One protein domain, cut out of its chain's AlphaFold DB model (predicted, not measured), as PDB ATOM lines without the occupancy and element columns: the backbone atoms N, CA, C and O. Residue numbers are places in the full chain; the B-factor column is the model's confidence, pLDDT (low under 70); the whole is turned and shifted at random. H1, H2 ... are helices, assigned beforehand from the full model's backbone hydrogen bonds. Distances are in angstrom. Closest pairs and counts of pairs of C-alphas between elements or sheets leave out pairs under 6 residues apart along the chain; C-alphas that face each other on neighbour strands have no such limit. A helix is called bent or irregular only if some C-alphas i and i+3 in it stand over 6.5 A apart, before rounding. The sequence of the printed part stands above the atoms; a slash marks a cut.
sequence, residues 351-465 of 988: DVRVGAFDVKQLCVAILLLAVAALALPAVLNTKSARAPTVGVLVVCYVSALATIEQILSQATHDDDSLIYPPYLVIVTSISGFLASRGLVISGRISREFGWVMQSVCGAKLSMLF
ATOM      1  N   ASP A 351      58.405 -32.463  -2.672       77.69
ATOM      2  CA  ASP A 351      58.928 -33.837  -2.666       77.69
ATOM      3  C   ASP A 351      59.326 -34.275  -1.243       77.69
ATOM      4  O   ASP A 351      60.448 -34.707  -0.981       77.69
ATOM      5  N   VAL A 352      58.397 -34.135  -0.293       78.81
ATOM      6  CA  VAL A 352      58.577 -34.551   1.107       78.81
ATOM      7  C   VAL A 352      57.785 -35.834   1.363       78.81
ATOM      8  O   VAL A 352      56.678 -36.020   0.844       78.81
ATOM      9  N   ARG A 353      58.349 -36.735   2.170       74.06
ATOM     10  CA  ARG A 353      57.682 -37.958   2.632       74.06
ATOM     11  C   ARG A 353      57.211 -37.788   4.066       74.06
ATOM     12  O   ARG A 353      57.975 -37.370   4.924       74.06
ATOM     13  N   VAL A 354      55.955 -38.141   4.310       69.81
ATOM     14  CA  VAL A 354      55.308 -38.120   5.624       69.81
ATOM     15  C   VAL A 354      55.068 -39.578   6.013       69.81
ATOM     16  O   VAL A 354      54.167 -40.243   5.490       69.81
ATOM     17  N   GLY A 355      55.942 -40.117   6.864       70.56
ATOM     18  CA  GLY A 355      55.993 -41.553   7.146       70.56
ATOM     19  C   GLY A 355      56.303 -42.366   5.883       70.56
ATOM     20  O   GLY A 355      57.349 -42.196   5.261       70.56
ATOM     21  N   ALA A 356      55.385 -43.254   5.487       70.81
ATOM     22  CA  ALA A 356      55.535 -44.106   4.302       70.81
ATOM     23  C   ALA A 356      54.964 -43.501   3.000       70.81
ATOM     24  O   ALA A 356      55.104 -44.115   1.941       70.81
ATOM     25  N   PHE A 357      54.302 -42.341   3.060       80.12
ATOM     26  CA  PHE A 357      53.571 -41.766   1.926       80.12
ATOM     27  C   PHE A 357      54.191 -40.452   1.445       80.12
ATOM     28  O   PHE A 357      54.621 -39.621   2.243       80.12
ATOM     29  N   ASP A 358      54.187 -40.235   0.128       85.12
ATOM     30  CA  ASP A 358      54.557 -38.938  -0.445       85.12
ATOM     31  C   ASP A 358      53.432 -37.916  -0.192       85.12
ATOM     32  O   ASP A 358      52.245 -38.231  -0.364       85.12
ATOM     33  N   VAL A 359      53.785 -36.666   0.135       84.88
ATOM     34  CA  VAL A 359      52.819 -35.570   0.380       84.88
ATOM     35  C   VAL A 359      51.830 -35.418  -0.779       84.88
ATOM     36  O   VAL A 359      50.631 -35.255  -0.562       84.88
ATOM     37  N   LYS A 360      52.289 -35.597  -2.021       86.69
ATOM     38  CA  LYS A 360      51.439 -35.582  -3.220       86.69
ATOM     39  C   LYS A 360      50.287 -36.590  -3.167       86.69
ATOM     40  O   LYS A 360      49.173 -36.256  -3.577       86.69
ATOM     41  N   GLN A 361      50.534 -37.809  -2.686       87.56
ATOM     42  CA  GLN A 361      49.500 -38.843  -2.564       87.56
ATOM     43  C   GLN A 361      48.509 -38.485  -1.452       87.56
ATOM     44  O   GLN A 361      47.297 -38.635  -1.626       87.56
ATOM     45  N   LEU A 362      49.015 -37.930  -0.347       87.31
ATOM     46  CA  LEU A 362      48.201 -37.453   0.766       87.31
ATOM     47  C   LEU A 362      47.286 -36.290   0.350       87.31
ATOM     48  O   LEU A 362      46.095 -36.314   0.650       87.31
ATOM     49  N   CYS A 363      47.790 -35.322  -0.422       88.69
ATOM     50  CA  CYS A 363      46.990 -34.218  -0.961       88.69
ATOM     51  C   CYS A 363      45.856 -34.712  -1.866       88.69
ATOM     52  O   CYS A 363      44.736 -34.214  -1.770       88.69
ATOM     53  N   VAL A 364      46.113 -35.717  -2.712       90.25
ATOM     54  CA  VAL A 364      45.066 -36.338  -3.542       90.25
ATOM     55  C   VAL A 364      44.020 -37.031  -2.665       90.25
ATOM     56  O   VAL A 364      42.824 -36.868  -2.906       90.25
ATOM     57  N   ALA A 365      44.436 -37.755  -1.623       89.44
ATOM     58  CA  ALA A 365      43.516 -38.404  -0.690       89.44
ATOM     59  C   ALA A 365      42.644 -37.387   0.073       89.44
ATOM     60  O   ALA A 365      41.428 -37.565   0.159       89.44
ATOM     61  N   ILE A 366      43.232 -36.288   0.558       90.12
ATOM     62  CA  ILE A 366      42.513 -35.193   1.229       90.12
ATOM     63  C   ILE A 366      41.545 -34.503   0.255       90.12
ATOM     64  O   ILE A 366      40.408 -34.219   0.626       90.12
ATOM     65  N   LEU A 367      41.947 -34.281  -1.001       92.56
ATOM     66  CA  LEU A 367      41.074 -33.719  -2.033       92.56
ATOM     67  C   LEU A 367      39.870 -34.631  -2.314       92.56
ATOM     68  O   LEU A 367      38.738 -34.152  -2.352       92.56
ATOM     69  N   LEU A 368      40.085 -35.943  -2.453       91.75
ATOM     70  CA  LEU A 368      39.001 -36.920  -2.615       91.75
ATOM     71  C   LEU A 368      38.057 -36.927  -1.407       91.75
ATOM     72  O   LEU A 368      36.838 -37.008  -1.573       91.75
ATOM     73  N   LEU A 369      38.602 -36.792  -0.197       91.69
ATOM     74  CA  LEU A 369      37.812 -36.700   1.024       91.69
ATOM     75  C   LEU A 369      36.988 -35.406   1.072       91.69
ATOM     76  O   LEU A 369      35.810 -35.451   1.415       91.69
ATOM     77  N   ALA A 370      37.555 -34.269   0.662       90.56
ATOM     78  CA  ALA A 370      36.843 -32.996   0.562       90.56
ATOM     79  C   ALA A 370      35.698 -33.060  -0.466       90.56
ATOM     80  O   ALA A 370      34.586 -32.607  -0.189       90.56
ATOM     81  N   VAL A 371      35.931 -33.695  -1.619       91.94
ATOM     82  CA  VAL A 371      34.888 -33.962  -2.625       91.94
ATOM     83  C   VAL A 371      33.776 -34.830  -2.029       91.94
ATOM     84  O   VAL A 371      32.598 -34.501  -2.172       91.94
ATOM     85  N   ALA A 372      34.122 -35.901  -1.311       90.00
ATOM     86  CA  ALA A 372      33.142 -36.758  -0.645       90.00
ATOM     87  C   ALA A 372      32.349 -36.009   0.446       90.00
ATOM     88  O   ALA A 372      31.132 -36.182   0.542       90.00
ATOM     89  N   ALA A 373      33.005 -35.138   1.218       89.25
ATOM     90  CA  ALA A 373      32.385 -34.317   2.257       89.25
ATOM     91  C   ALA A 373      31.364 -33.323   1.684       89.25
ATOM     92  O   ALA A 373      30.306 -33.124   2.278       89.25
ATOM     93  N   LEU A 374      31.651 -32.735   0.519       89.62
ATOM     94  CA  LEU A 374      30.738 -31.836  -0.195       89.62
ATOM     95  C   LEU A 374      29.641 -32.597  -0.953       89.62
ATOM     96  O   LEU A 374      28.544 -32.079  -1.129       89.62
ATOM     97  N   ALA A 375      29.881 -33.838  -1.375       87.00
ATOM     98  CA  ALA A 375      28.863 -34.661  -2.029       87.00
ATOM     99  C   ALA A 375      27.839 -35.250  -1.035       87.00
ATOM    100  O   ALA A 375      26.665 -35.418  -1.377       87.00
ATOM    101  N   LEU A 376      28.252 -35.553   0.202       85.12
ATOM    102  CA  LEU A 376      27.411 -36.210   1.213       85.12
ATOM    103  C   LEU A 376      26.094 -35.458   1.505       85.12
ATOM    104  O   LEU A 376      25.039 -36.101   1.492       85.12
ATOM    105  N   PRO A 377      26.092 -34.129   1.747       82.88
ATOM    106  CA  PRO A 377      24.866 -33.385   2.026       82.88
ATOM    107  C   PRO A 377      23.898 -33.367   0.838       82.88
ATOM    108  O   PRO A 377      22.687 -33.449   1.050       82.88
ATOM    109  N   ALA A 378      24.401 -33.346  -0.404       79.75
ATOM    110  CA  ALA A 378      23.557 -33.481  -1.593       79.75
ATOM    111  C   ALA A 378      22.823 -34.828  -1.593       79.75
ATOM    112  O   ALA A 378      21.599 -34.871  -1.731       79.75
ATOM    113  N   VAL A 379      23.550 -35.924  -1.356       79.69
ATOM    114  CA  VAL A 379      22.975 -37.276  -1.300       79.69
ATOM    115  C   VAL A 379      21.963 -37.398  -0.154       79.69
ATOM    116  O   VAL A 379      20.883 -37.954  -0.350       79.69
ATOM    117  N   LEU A 380      22.257 -36.821   1.016       75.94
ATOM    118  CA  LEU A 380      21.368 -36.817   2.187       75.94
ATOM    119  C   LEU A 380      20.064 -36.034   1.959       75.94
ATOM    120  O   LEU A 380      19.007 -36.427   2.467       75.94
ATOM    121  N   ASN A 381      20.126 -34.945   1.190       73.56
ATOM    122  CA  ASN A 381      18.962 -34.125   0.861       73.56
ATOM    123  C   ASN A 381      18.101 -34.741  -0.247       73.56
ATOM    124  O   ASN A 381      16.881 -34.539  -0.256       73.56
ATOM    125  N   THR A 382      18.679 -35.545  -1.143       72.75
ATOM    126  CA  THR A 382      17.891 -36.267  -2.149       72.75
ATOM    127  C   THR A 382      17.026 -37.349  -1.496       72.75
ATOM    128  O   THR A 382      17.514 -38.305  -0.902       72.75
ATOM    129  N   LYS A 383      15.698 -37.246  -1.641       66.56
ATOM    130  CA  LYS A 383      14.744 -38.264  -1.146       66.56
ATOM    131  C   LYS A 383      14.840 -39.616  -1.880       66.56
ATOM    132  O   LYS A 383      14.164 -40.560  -1.488       66.56
ATOM    133  N   SER A 384      15.645 -39.698  -2.942       63.38
ATOM    134  CA  SER A 384      15.772 -40.869  -3.818       63.38
ATOM    135  C   SER A 384      16.669 -41.975  -3.234       63.38
ATOM    136  O   SER A 384      16.478 -43.156  -3.525       63.38
ATOM    137  N   ALA A 385      17.635 -41.625  -2.376       73.44
ATOM    138  CA  ALA A 385      18.588 -42.591  -1.833       73.44
ATOM    139  C   ALA A 385      17.986 -43.410  -0.676       73.44
ATOM    140  O   ALA A 385      17.394 -42.869   0.260       73.44
ATOM    141  N   ARG A 386      18.169 -44.737  -0.711       79.31
ATOM    142  CA  ARG A 386      17.723 -45.630   0.370       79.31
ATOM    143  C   ARG A 386      18.616 -45.441   1.607       79.31
ATOM    144  O   ARG A 386      19.834 -45.351   1.497       79.31
ATOM    145  N   ALA A 387      18.033 -45.483   2.805       79.12
ATOM    146  CA  ALA A 387      18.773 -45.374   4.070       79.12
ATOM    147  C   ALA A 387      20.032 -46.278   4.201       79.12
ATOM    148  O   ALA A 387      21.042 -45.793   4.713       79.12
ATOM    149  N   PRO A 388      20.056 -47.554   3.743       84.19
ATOM    150  CA  PRO A 388      21.272 -48.370   3.808       84.19
ATOM    151  C   PRO A 388      22.387 -47.895   2.868       84.19
ATOM    152  O   PRO A 388      23.547 -47.946   3.258       84.19
ATOM    153  N   THR A 389      22.072 -47.403   1.665       86.06
ATOM    154  CA  THR A 389      23.107 -46.930   0.724       86.06
ATOM    155  C   THR A 389      23.770 -45.659   1.243       86.06
ATOM    156  O   THR A 389      24.987 -45.518   1.169       86.06
ATOM    157  N   VAL A 390      22.976 -44.772   1.849       85.50
ATOM    158  CA  VAL A 390      23.474 -43.588   2.559       85.50
ATOM    159  C   VAL A 390      24.324 -43.995   3.766       85.50
ATOM    160  O   VAL A 390      25.401 -43.444   3.970       85.50
ATOM    161  N   GLY A 391      23.875 -44.991   4.539       86.56
ATOM    162  CA  GLY A 391      24.613 -45.520   5.686       86.56
ATOM    163  C   GLY A 391      25.997 -46.059   5.315       86.56
ATOM    164  O   GLY A 391      26.973 -45.706   5.969       86.56
ATOM    165  N   VAL A 392      26.097 -46.846   4.239       90.44
ATOM    166  CA  VAL A 392      27.382 -47.361   3.734       90.44
ATOM    167  C   VAL A 392      28.292 -46.220   3.284       90.44
ATOM    168  O   VAL A 392      29.446 -46.177   3.699       90.44
ATOM    169  N   LEU A 393      27.779 -45.264   2.503       89.62
ATOM    170  CA  LEU A 393      28.567 -44.126   2.015       89.62
ATOM    171  C   LEU A 393      29.170 -43.307   3.169       89.62
ATOM    172  O   LEU A 393      30.347 -42.956   3.136       89.62
ATOM    173  N   VAL A 394      28.375 -43.042   4.209       89.38
ATOM    174  CA  VAL A 394      28.808 -42.278   5.387       89.38
ATOM    175  C   VAL A 394      29.843 -43.059   6.200       89.38
ATOM    176  O   VAL A 394      30.841 -42.481   6.619       89.38
ATOM    177  N   VAL A 395      29.655 -44.369   6.399       91.00
ATOM    178  CA  VAL A 395      30.639 -45.212   7.103       91.00
ATOM    179  C   VAL A 395      31.958 -45.293   6.327       91.00
ATOM    180  O   VAL A 395      33.022 -45.170   6.935       91.00
ATOM    181  N   CYS A 396      31.911 -45.422   4.999       91.12
ATOM    182  CA  CYS A 396      33.102 -45.373   4.146       91.12
ATOM    183  C   CYS A 396      33.824 -44.024   4.255       91.12
ATOM    184  O   CYS A 396      35.037 -43.991   4.422       91.12
ATOM    185  N   TYR A 397      33.089 -42.910   4.234       91.62
ATOM    186  CA  TYR A 397      33.674 -41.578   4.413       91.62
ATOM    187  C   TYR A 397      34.360 -41.422   5.781       91.62
ATOM    188  O   TYR A 397      35.509 -40.994   5.855       91.62
ATOM    189  N   VAL A 398      33.683 -41.797   6.872       91.81
ATOM    190  CA  VAL A 398      34.215 -41.646   8.238       91.81
ATOM    191  C   VAL A 398      35.418 -42.559   8.480       91.81
ATOM    192  O   VAL A 398      36.366 -42.148   9.146       91.81
ATOM    193  N   SER A 399      35.408 -43.776   7.930       90.12
ATOM    194  CA  SER A 399      36.564 -44.678   8.003       90.12
ATOM    195  C   SER A 399      37.748 -44.164   7.183       90.12
ATOM    196  O   SER A 399      38.858 -44.164   7.703       90.12
ATOM    197  N   ALA A 400      37.522 -43.634   5.976       90.44
ATOM    198  CA  ALA A 400      38.571 -42.996   5.178       90.44
ATOM    199  C   ALA A 400      39.184 -41.776   5.894       90.44
ATOM    200  O   ALA A 400      40.407 -41.648   5.969       90.44
ATOM    201  N   LEU A 401      38.348 -40.920   6.497       91.12
ATOM    202  CA  LEU A 401      38.805 -39.800   7.325       91.12
ATOM    203  C   LEU A 401      39.655 -40.287   8.506       91.12
ATOM    204  O   LEU A 401      40.719 -39.733   8.760       91.12
ATOM    205  N   ALA A 402      39.216 -41.337   9.206       89.75
ATOM    206  CA  ALA A 402      39.972 -41.910  10.316       89.75
ATOM    207  C   ALA A 402      41.332 -42.460   9.859       89.75
ATOM    208  O   ALA A 402      42.333 -42.206  10.516       89.75
ATOM    209  N   THR A 403      41.409 -43.140   8.710       87.56
ATOM    210  CA  THR A 403      42.696 -43.641   8.195       87.56
ATOM    211  C   THR A 403      43.664 -42.521   7.816       87.56
ATOM    212  O   THR A 403      44.849 -42.620   8.113       87.56
ATOM    213  N   ILE A 404      43.174 -41.436   7.204       88.06
ATOM    214  CA  ILE A 404      44.020 -40.291   6.836       88.06
ATOM    215  C   ILE A 404      44.526 -39.577   8.095       88.06
ATOM    216  O   ILE A 404      45.709 -39.257   8.182       88.06
ATOM    217  N   GLU A 405      43.667 -39.376   9.097       88.25
ATOM    218  CA  GLU A 405      44.085 -38.790  10.376       88.25
ATOM    219  C   GLU A 405      45.047 -39.688  11.159       88.25
ATOM    220  O   GLU A 405      45.935 -39.173  11.830       88.25
ATOM    221  N   GLN A 406      44.942 -41.014  11.040       85.75
ATOM    222  CA  GLN A 406      45.922 -41.930  11.624       85.75
ATOM    223  C   GLN A 406      47.317 -41.721  11.021       85.75
ATOM    224  O   GLN A 406      48.293 -41.617  11.752       85.75
ATOM    225  N   ILE A 407      47.402 -41.618   9.689       84.38
ATOM    226  CA  ILE A 407      48.670 -41.388   8.979       84.38
ATOM    227  C   ILE A 407      49.272 -40.037   9.389       84.38
ATOM    228  O   ILE A 407      50.464 -39.944   9.652       84.38
ATOM    229  N   LEU A 408      48.435 -39.001   9.474       83.69
ATOM    230  CA  LEU A 408      48.844 -37.644   9.842       83.69
ATOM    231  C   LEU A 408      49.259 -37.511  11.316       83.69
ATOM    232  O   LEU A 408      50.228 -36.820  11.611       83.69
ATOM    233  N   SER A 409      48.546 -38.160  12.239       80.50
ATOM    234  CA  SER A 409      48.840 -38.120  13.685       80.50
ATOM    235  C   SER A 409      50.103 -38.874  14.075       80.50
ATOM    236  O   SER A 409      50.717 -38.542  15.084       80.50
ATOM    237  N   GLN A 410      50.508 -39.855  13.272       77.38
ATOM    238  CA  GLN A 410      51.740 -40.615  13.487       77.38
ATOM    239  C   GLN A 410      52.965 -39.955  12.862       77.38
ATOM    240  O   GLN A 410      54.089 -40.357  13.151       77.38
ATOM    241  N   ALA A 411      52.764 -38.955  12.010       74.50
ATOM    242  CA  ALA A 411      53.863 -38.238  11.411       74.50
ATOM    243  C   ALA A 411      54.397 -37.163  12.366       74.50
ATOM    244  O   ALA A 411      53.675 -36.256  12.791       74.50
ATOM    245  N   THR A 412      55.682 -37.266  12.682       68.88
ATOM    246  CA  THR A 412      56.440 -36.276  13.446       68.88
ATOM    247  C   THR A 412      57.362 -35.498  12.514       68.88
ATOM    248  O   THR A 412      57.822 -36.023  11.499       68.88
ATOM    249  N   HIS A 413      57.607 -34.232  12.844       65.75
ATOM    250  CA  HIS A 413      58.725 -33.483  12.275       65.75
ATOM    251  C   HIS A 413      60.056 -34.056  12.776       65.75
ATOM    252  O   HIS A 413      60.087 -34.795  13.761       65.75
ATOM    253  N   ASP A 414      61.153 -33.636  12.146       62.16
ATOM    254  CA  ASP A 414      62.517 -33.966  12.579       62.16
ATOM    255  C   ASP A 414      62.824 -33.479  14.015       62.16
ATOM    256  O   ASP A 414      63.672 -34.055  14.691       62.16
ATOM    257  N   ASP A 415      62.086 -32.473  14.507       57.34
ATOM    258  CA  ASP A 415      62.157 -31.944  15.883       57.34
ATOM    259  C   ASP A 415      61.260 -32.705  16.892       57.34
ATOM    260  O   ASP A 415      60.918 -32.171  17.949       57.34
ATOM    261  N   ASP A 416      60.781 -33.908  16.552       64.88
ATOM    262  CA  ASP A 416      59.799 -34.702  17.318       64.88
ATOM    263  C   ASP A 416      58.443 -34.000  17.572       64.88
ATOM    264  O   ASP A 416      57.589 -34.491  18.320       64.88
ATOM    265  N   SER A 417      58.181 -32.862  16.923       68.06
ATOM    266  CA  SER A 417      56.899 -32.161  17.026       68.06
ATOM    267  C   SER A 417      55.824 -32.816  16.147       68.06
ATOM    268  O   SER A 417      56.051 -33.169  14.988       68.06
ATOM    269  N   LEU A 418      54.622 -32.998  16.702       72.19
ATOM    270  CA  LEU A 418      53.500 -33.646  16.010       72.19
ATOM    271  C   LEU A 418      53.020 -32.791  14.826       72.19
ATOM    272  O   LEU A 418      52.638 -31.637  15.022       72.19
ATOM    273  N   ILE A 419      52.969 -33.367  13.617       76.75
ATOM    274  CA  ILE A 419      52.441 -32.679  12.421       76.75
ATOM    275  C   ILE A 419      50.931 -32.443  12.553       76.75
ATOM    276  O   ILE A 419      50.420 -31.394  12.162       76.75
ATOM    277  N   TYR A 420      50.200 -33.411  13.113       81.19
ATOM    278  CA  TYR A 420      48.753 -33.320  13.294       81.19
ATOM    279  C   TYR A 420      48.375 -33.222  14.775       81.19
ATOM    280  O   TYR A 420      48.564 -34.183  15.528       81.19
ATOM    281  N   PRO A 421      47.810 -32.086  15.218       83.25
ATOM    282  CA  PRO A 421      47.528 -31.882  16.628       83.25
ATOM    283  C   PRO A 421      46.463 -32.840  17.206       83.25
ATOM    284  O   PRO A 421      45.370 -32.969  16.640       83.25
ATOM    285  N   PRO A 422      46.690 -33.422  18.402       83.12
ATOM    286  CA  PRO A 422      45.758 -34.354  19.052       83.12
ATOM    287  C   PRO A 422      44.351 -33.787  19.299       83.12
ATOM    288  O   PRO A 422      43.352 -34.510  19.269       83.12
ATOM    289  N   TYR A 423      44.234 -32.473  19.519       83.88
ATOM    290  CA  TYR A 423      42.939 -31.836  19.757       83.88
ATOM    291  C   TYR A 423      42.008 -31.919  18.535       83.88
ATOM    292  O   TYR A 423      40.790 -31.997  18.711       83.88
ATOM    293  N   LEU A 424      42.545 -31.967  17.310       87.44
ATOM    294  CA  LEU A 424      41.733 -32.125  16.101       87.44
ATOM    295  C   LEU A 424      41.114 -33.521  16.029       87.44
ATOM    296  O   LEU A 424      39.932 -33.637  15.699       87.44
ATOM    297  N   VAL A 425      41.847 -34.561  16.437       89.12
ATOM    298  CA  VAL A 425      41.320 -35.934  16.546       89.12
ATOM    299  C   VAL A 425      40.134 -35.973  17.514       89.12
ATOM    300  O   VAL A 425      39.103 -36.588  17.223       89.12
ATOM    301  N   ILE A 426      40.230 -35.278  18.651       89.31
ATOM    302  CA  ILE A 426      39.152 -35.200  19.650       89.31
ATOM    303  C   ILE A 426      37.929 -34.483  19.070       89.31
ATOM    304  O   ILE A 426      36.815 -35.014  19.120       89.31
ATOM    305  N   VAL A 427      38.120 -33.292  18.496       88.12
ATOM    306  CA  VAL A 427      37.028 -32.466  17.956       88.12
ATOM    307  C   VAL A 427      36.297 -33.189  16.828       88.12
ATOM    308  O   VAL A 427      35.064 -33.240  16.826       88.12
ATOM    309  N   THR A 428      37.030 -33.800  15.900       91.25
ATOM    310  CA  THR A 428      36.456 -34.548  14.773       91.25
ATOM    311  C   THR A 428      35.770 -35.846  15.218       91.25
ATOM    312  O   THR A 428      34.762 -36.247  14.634       91.25
ATOM    313  N   SER A 429      36.252 -36.496  16.281       92.75
ATOM    314  CA  SER A 429      35.597 -37.675  16.865       92.75
ATOM    315  C   SER A 429      34.282 -37.312  17.559       92.75
ATOM    316  O   SER A 429      33.267 -37.983  17.356       92.75
ATOM    317  N   ILE A 430      34.260 -36.222  18.337       90.19
ATOM    318  CA  ILE A 430      33.047 -35.724  19.004       90.19
ATOM    319  C   ILE A 430      32.022 -35.252  17.970       90.19
ATOM    320  O   ILE A 430      30.841 -35.597  18.075       90.19
ATOM    321  N   SER A 431      32.452 -34.499  16.956       88.88
ATOM    322  CA  SER A 431      31.560 -34.027  15.897       88.88
ATOM    323  C   SER A 431      30.978 -35.193  15.097       88.88
ATOM    324  O   SER A 431      29.765 -35.231  14.885       88.88
ATOM    325  N   GLY A 432      31.787 -36.205  14.762       90.31
ATOM    326  CA  GLY A 432      31.324 -37.445  14.136       90.31
ATOM    327  C   GLY A 432      30.308 -38.201  15.001       90.31
ATOM    328  O   GLY A 432      29.267 -38.643  14.507       90.31
ATOM    329  N   PHE A 433      30.534 -38.283  16.312       90.50
ATOM    330  CA  PHE A 433      29.596 -38.917  17.240       90.50
ATOM    331  C   PHE A 433      28.245 -38.181  17.309       90.50
ATOM    332  O   PHE A 433      27.180 -38.809  17.253       90.50
ATOM    333  N   LEU A 434      28.267 -36.847  17.399       90.25
ATOM    334  CA  LEU A 434      27.061 -36.011  17.408       90.25
ATOM    335  C   LEU A 434      26.314 -36.075  16.070       90.25
ATOM    336  O   LEU A 434      25.089 -36.230  16.062       90.25
ATOM    337  N   ALA A 435      27.040 -36.037  14.951       88.81
ATOM    338  CA  ALA A 435      26.481 -36.167  13.610       88.81
ATOM    339  C   ALA A 435      25.796 -37.527  13.409       88.81
ATOM    340  O   ALA A 435      24.662 -37.575  12.934       88.81
ATOM    341  N   SER A 436      26.418 -38.626  13.858       90.75
ATOM    342  CA  SER A 436      25.809 -39.966  13.845       90.75
ATOM    343  C   SER A 436      24.465 -39.980  14.576       90.75
ATOM    344  O   SER A 436      23.459 -40.455  14.042       90.75
ATOM    345  N   ARG A 437      24.403 -39.403  15.785       88.81
ATOM    346  CA  ARG A 437      23.148 -39.312  16.546       88.81
ATOM    347  C   ARG A 437      22.092 -38.493  15.810       88.81
ATOM    348  O   ARG A 437      20.949 -38.938  15.735       88.81
ATOM    349  N   GLY A 438      22.465 -37.348  15.241       87.62
ATOM    350  CA  GLY A 438      21.560 -36.518  14.441       87.62
ATOM    351  C   GLY A 438      20.987 -37.261  13.229       87.62
ATOM    352  O   GLY A 438      19.780 -37.210  12.979       87.62
ATOM    353  N   LEU A 439      21.817 -38.024  12.514       87.19
ATOM    354  CA  LEU A 439      21.417 -38.805  11.336       87.19
ATOM    355  C   LEU A 439      20.514 -40.001  11.681       87.19
ATOM    356  O   LEU A 439      19.599 -40.322  10.920       87.19
ATOM    357  N   VAL A 440      20.723 -40.633  12.839       88.25
ATOM    358  CA  VAL A 440      19.852 -41.714  13.336       88.25
ATOM    359  C   VAL A 440      18.511 -41.164  13.827       88.25
ATOM    360  O   VAL A 440      17.470 -41.733  13.509       88.25
ATOM    361  N   ILE A 441      18.508 -40.050  14.571       88.94
ATOM    362  CA  ILE A 441      17.277 -39.417  15.083       88.94
ATOM    363  C   ILE A 441      16.409 -38.896  13.933       88.94
ATOM    364  O   ILE A 441      15.194 -39.059  13.958       88.94
ATOM    365  N   SER A 442      17.030 -38.320  12.902       84.31
ATOM    366  CA  SER A 442      16.335 -37.868  11.690       84.31
ATOM    367  C   SER A 442      15.889 -39.008  10.762       84.31
ATOM    368  O   SER A 442      15.262 -38.746   9.738       84.31
ATOM    369  N   GLY A 443      16.202 -40.268  11.093       83.50
ATOM    370  CA  GLY A 443      15.798 -41.448  10.323       83.50
ATOM    371  C   GLY A 443      16.511 -41.616   8.976       83.50
ATOM    372  O   GLY A 443      16.073 -42.421   8.157       83.50
ATOM    373  N   ARG A 444      17.597 -40.873   8.721       83.69
ATOM    374  CA  ARG A 444      18.351 -40.921   7.455       83.69
ATOM    375  C   ARG A 444      19.289 -42.123   7.363       83.69
ATOM    376  O   ARG A 444      19.569 -42.593   6.264       83.69
ATOM    377  N   ILE A 445      19.749 -42.629   8.506       86.44
ATOM    378  CA  ILE A 445      20.638 -43.790   8.626       86.44
ATOM    379  C   ILE A 445      20.025 -44.800   9.607       86.44
ATOM    380  O   ILE A 445      19.345 -44.422  10.563       86.44
ATOM    381  N   SER A 446      20.255 -46.099   9.380       86.75
ATOM    382  CA  SER A 446      19.822 -47.144  10.315       86.75
ATOM    383  C   SER A 446      20.612 -47.091  11.631       86.75
ATOM    384  O   SER A 446      21.745 -46.612  11.697       86.75
ATOM    385  N   ARG A 447      20.042 -47.644  12.705       85.44
ATOM    386  CA  ARG A 447      20.728 -47.716  14.006       85.44
ATOM    387  C   ARG A 447      22.022 -48.543  13.959       85.44
ATOM    388  O   ARG A 447      22.931 -48.268  14.734       85.44
ATOM    389  N   GLU A 448      22.103 -49.524  13.063       86.75
ATOM    390  CA  GLU A 448      23.280 -50.386  12.886       86.75
ATOM    391  C   GLU A 448      24.453 -49.601  12.291       86.75
ATOM    392  O   GLU A 448      25.531 -49.575  12.874       86.75
ATOM    393  N   PHE A 449      24.223 -48.863  11.200       89.06
ATOM    394  CA  PHE A 449      25.251 -47.999  10.609       89.06
ATOM    395  C   PHE A 449      25.639 -46.844  11.544       89.06
ATOM    396  O   PHE A 449      26.816 -46.506  11.649       89.06
ATOM    397  N   GLY A 450      24.677 -46.282  12.288       88.62
ATOM    398  CA  GLY A 450      24.964 -45.277  13.315       88.62
ATOM    399  C   GLY A 450      25.868 -45.805  14.436       88.62
ATOM    400  O   GLY A 450      26.748 -45.082  14.903       88.62
ATOM    401  N   TRP A 451      25.696 -47.071  14.830       90.31
ATOM    402  CA  TRP A 451      26.555 -47.754  15.801       90.31
ATOM    403  C   TRP A 451      27.971 -48.000  15.265       90.31
ATOM    404  O   TRP A 451      28.935 -47.712  15.976       90.31
ATOM    405  N   VAL A 452      28.112 -48.457  14.015       91.44
ATOM    406  CA  VAL A 452      29.432 -48.617  13.378       91.44
ATOM    407  C   VAL A 452      30.157 -47.273  13.315       91.44
ATOM    408  O   VAL A 452      31.304 -47.181  13.735       91.44
ATOM    409  N   MET A 453      29.472 -46.202  12.902       90.62
ATOM    410  CA  MET A 453      30.042 -44.851  12.867       90.62
ATOM    411  C   MET A 453      30.500 -44.372  14.253       90.62
ATOM    412  O   MET A 453      31.606 -43.859  14.388       90.62
ATOM    413  N   GLN A 454      29.691 -44.579  15.299       91.69
ATOM    414  CA  GLN A 454      30.084 -44.247  16.678       91.69
ATOM    415  C   GLN A 454      31.287 -45.069  17.147       91.69
ATOM    416  O   GLN A 454      32.124 -44.548  17.879       91.69
ATOM    417  N   SER A 455      31.391 -46.322  16.704       92.44
ATOM    418  CA  SER A 455      32.518 -47.200  17.023       92.44
ATOM    419  C   SER A 455      33.801 -46.755  16.320       92.44
ATOM    420  O   SER A 455      34.848 -46.746  16.956       92.44
ATOM    421  N   VAL A 456      33.725 -46.296  15.063       92.31
ATOM    422  CA  VAL A 456      34.863 -45.691  14.342       92.31
ATOM    423  C   VAL A 456      35.320 -44.401  15.020       92.31
ATOM    424  O   VAL A 456      36.507 -44.252  15.291       92.31
ATOM    425  N   CYS A 457      34.398 -43.502  15.381       91.50
ATOM    426  CA  CYS A 457      34.743 -42.294  16.140       91.50
ATOM    427  C   CYS A 457      35.329 -42.617  17.527       91.50
ATOM    428  O   CYS A 457      36.207 -41.905  17.998       91.50
ATOM    429  N   GLY A 458      34.865 -43.686  18.182       89.69
ATOM    430  CA  GLY A 458      35.429 -44.156  19.448       89.69
ATOM    431  C   GLY A 458      36.839 -44.728  19.289       89.69
ATOM    432  O   GLY A 458      37.728 -44.378  20.055       89.69
ATOM    433  N   ALA A 459      37.061 -45.558  18.268       90.69
ATOM    434  CA  ALA A 459      38.369 -46.131  17.959       90.69
ATOM    435  C   ALA A 459      39.386 -45.062  17.559       90.69
ATOM    436  O   ALA A 459      40.549 -45.150  17.928       90.69
ATOM    437  N   LYS A 460      38.942 -44.012  16.873       90.62
ATOM    438  CA  LYS A 460      39.771 -42.871  16.488       90.62
ATOM    439  C   LYS A 460      40.425 -42.160  17.679       90.62
ATOM    440  O   LYS A 460      41.561 -41.720  17.569       90.62
ATOM    441  N   LEU A 461      39.781 -42.134  18.849       88.56
ATOM    442  CA  LEU A 461      40.387 -41.585  20.070       88.56
ATOM    443  C   LEU A 461      41.609 -42.379  20.559       88.56
ATOM    444  O   LEU A 461      42.399 -41.842  21.329       88.56
ATOM    445  N   SER A 462      41.799 -43.626  20.111       86.75
ATOM    446  CA  SER A 462      43.011 -44.389  20.442       86.75
ATOM    447  C   SER A 462      44.277 -43.815  19.813       86.75
ATOM    448  O   SER A 462      45.345 -44.015  20.377       86.75
ATOM    449  N   MET A 463      44.171 -43.028  18.734       86.06
ATOM    450  CA  MET A 463      45.319 -42.348  18.114       86.06
ATOM    451  C   MET A 463      46.050 -41.406  19.081       86.06
ATOM    452  O   MET A 463      47.206 -41.079  18.857       86.06
ATOM    453  N   LEU A 464      45.384 -40.967  20.156       82.19
ATOM    454  CA  LEU A 464      45.992 -40.126  21.191       82.19
ATOM    455  C   LEU A 464      47.029 -40.874  22.036       82.19
ATOM    456  O   LEU A 464      47.857 -40.238  22.674       82.19
ATOM    457  N   PHE A 465      46.935 -42.203  22.078       78.56
ATOM    458  CA  PHE A 465      47.749 -43.058  22.940       78.56
ATOM    459  C   PHE A 465      48.562 -44.086  22.150       78.56
ATOM    460  O   PHE A 465      49.576 -44.567  22.632       78.56
TER     461      PHE A 465
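This is residues 351 to 465 of the 988 residues of an uncharacterized protein of Ostreococcus lucimarinus (strain CCE9901) (UniProt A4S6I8). Four long helices run lengthwise: H2, H3 and H4 form an up-and-down bundle, each running against the one before it, with their centres in a triangle, and H1 packs on H2 alone. Residues 410 to 421 make a loop at one end. The printed part has 115 residues, with four named helices in the order H1, H2, H3, H4 and no named strand; the class is all helix. The whole is only just compact, close to loose, with a radius of gyration of the C-alphas of 15.5 A, and elongated, spanning 49 by 27 by 16 A.

H1, residues 359 to 381, begins at C-alpha 359 (52.819, -35.570, 0.380) and is 33.9 A long. It is neither bent nor irregular, but only just: C-alphas 374 and 377 are 6.5 A apart. H2, residues 387 to 409, measures 32.4 A; H3, residues 422 to 441, 29.2 A; H4, residues 447 to 464, 27.3 A, ending at C-alpha 464 (45.992, -40.126, 21.191).

H2 is the hub. It touches H1 in a hairpin at a shallow tilt of 27 degrees, closest at C-alphas Ala 372 and Tyr 397, 7.0 A. H2 touches H4, the same way at 3 degrees, closest at C-alphas Gly 391 and Phe 449, 5.5 A. H2 and H3, a hairpin, only just touch, with 3 pairs of C-alphas within 8 A, the closest Ser 409 and Pro 422 at 7.2 A. H3 and H4, a hairpin, touch at 8 degrees, closest at C-alphas Ser 429 and Cys 457, 4.8 A. H1 is apart from H3 and H4. Every O i to N i+4 pair is within hydrogen-bond range in H2 and H3; in H1 17 of 19 are, in H4 10 of 14.

The two C-alphas farthest apart, Ser 384 and Asp 415, are 51.2 A apart. The printed part has no cut. The link H2 to H3 is long; the other two are tight. Mean pLDDT of the printed part is 84.4, under 70 at residues 354, 383 to 384 and 412 to 417.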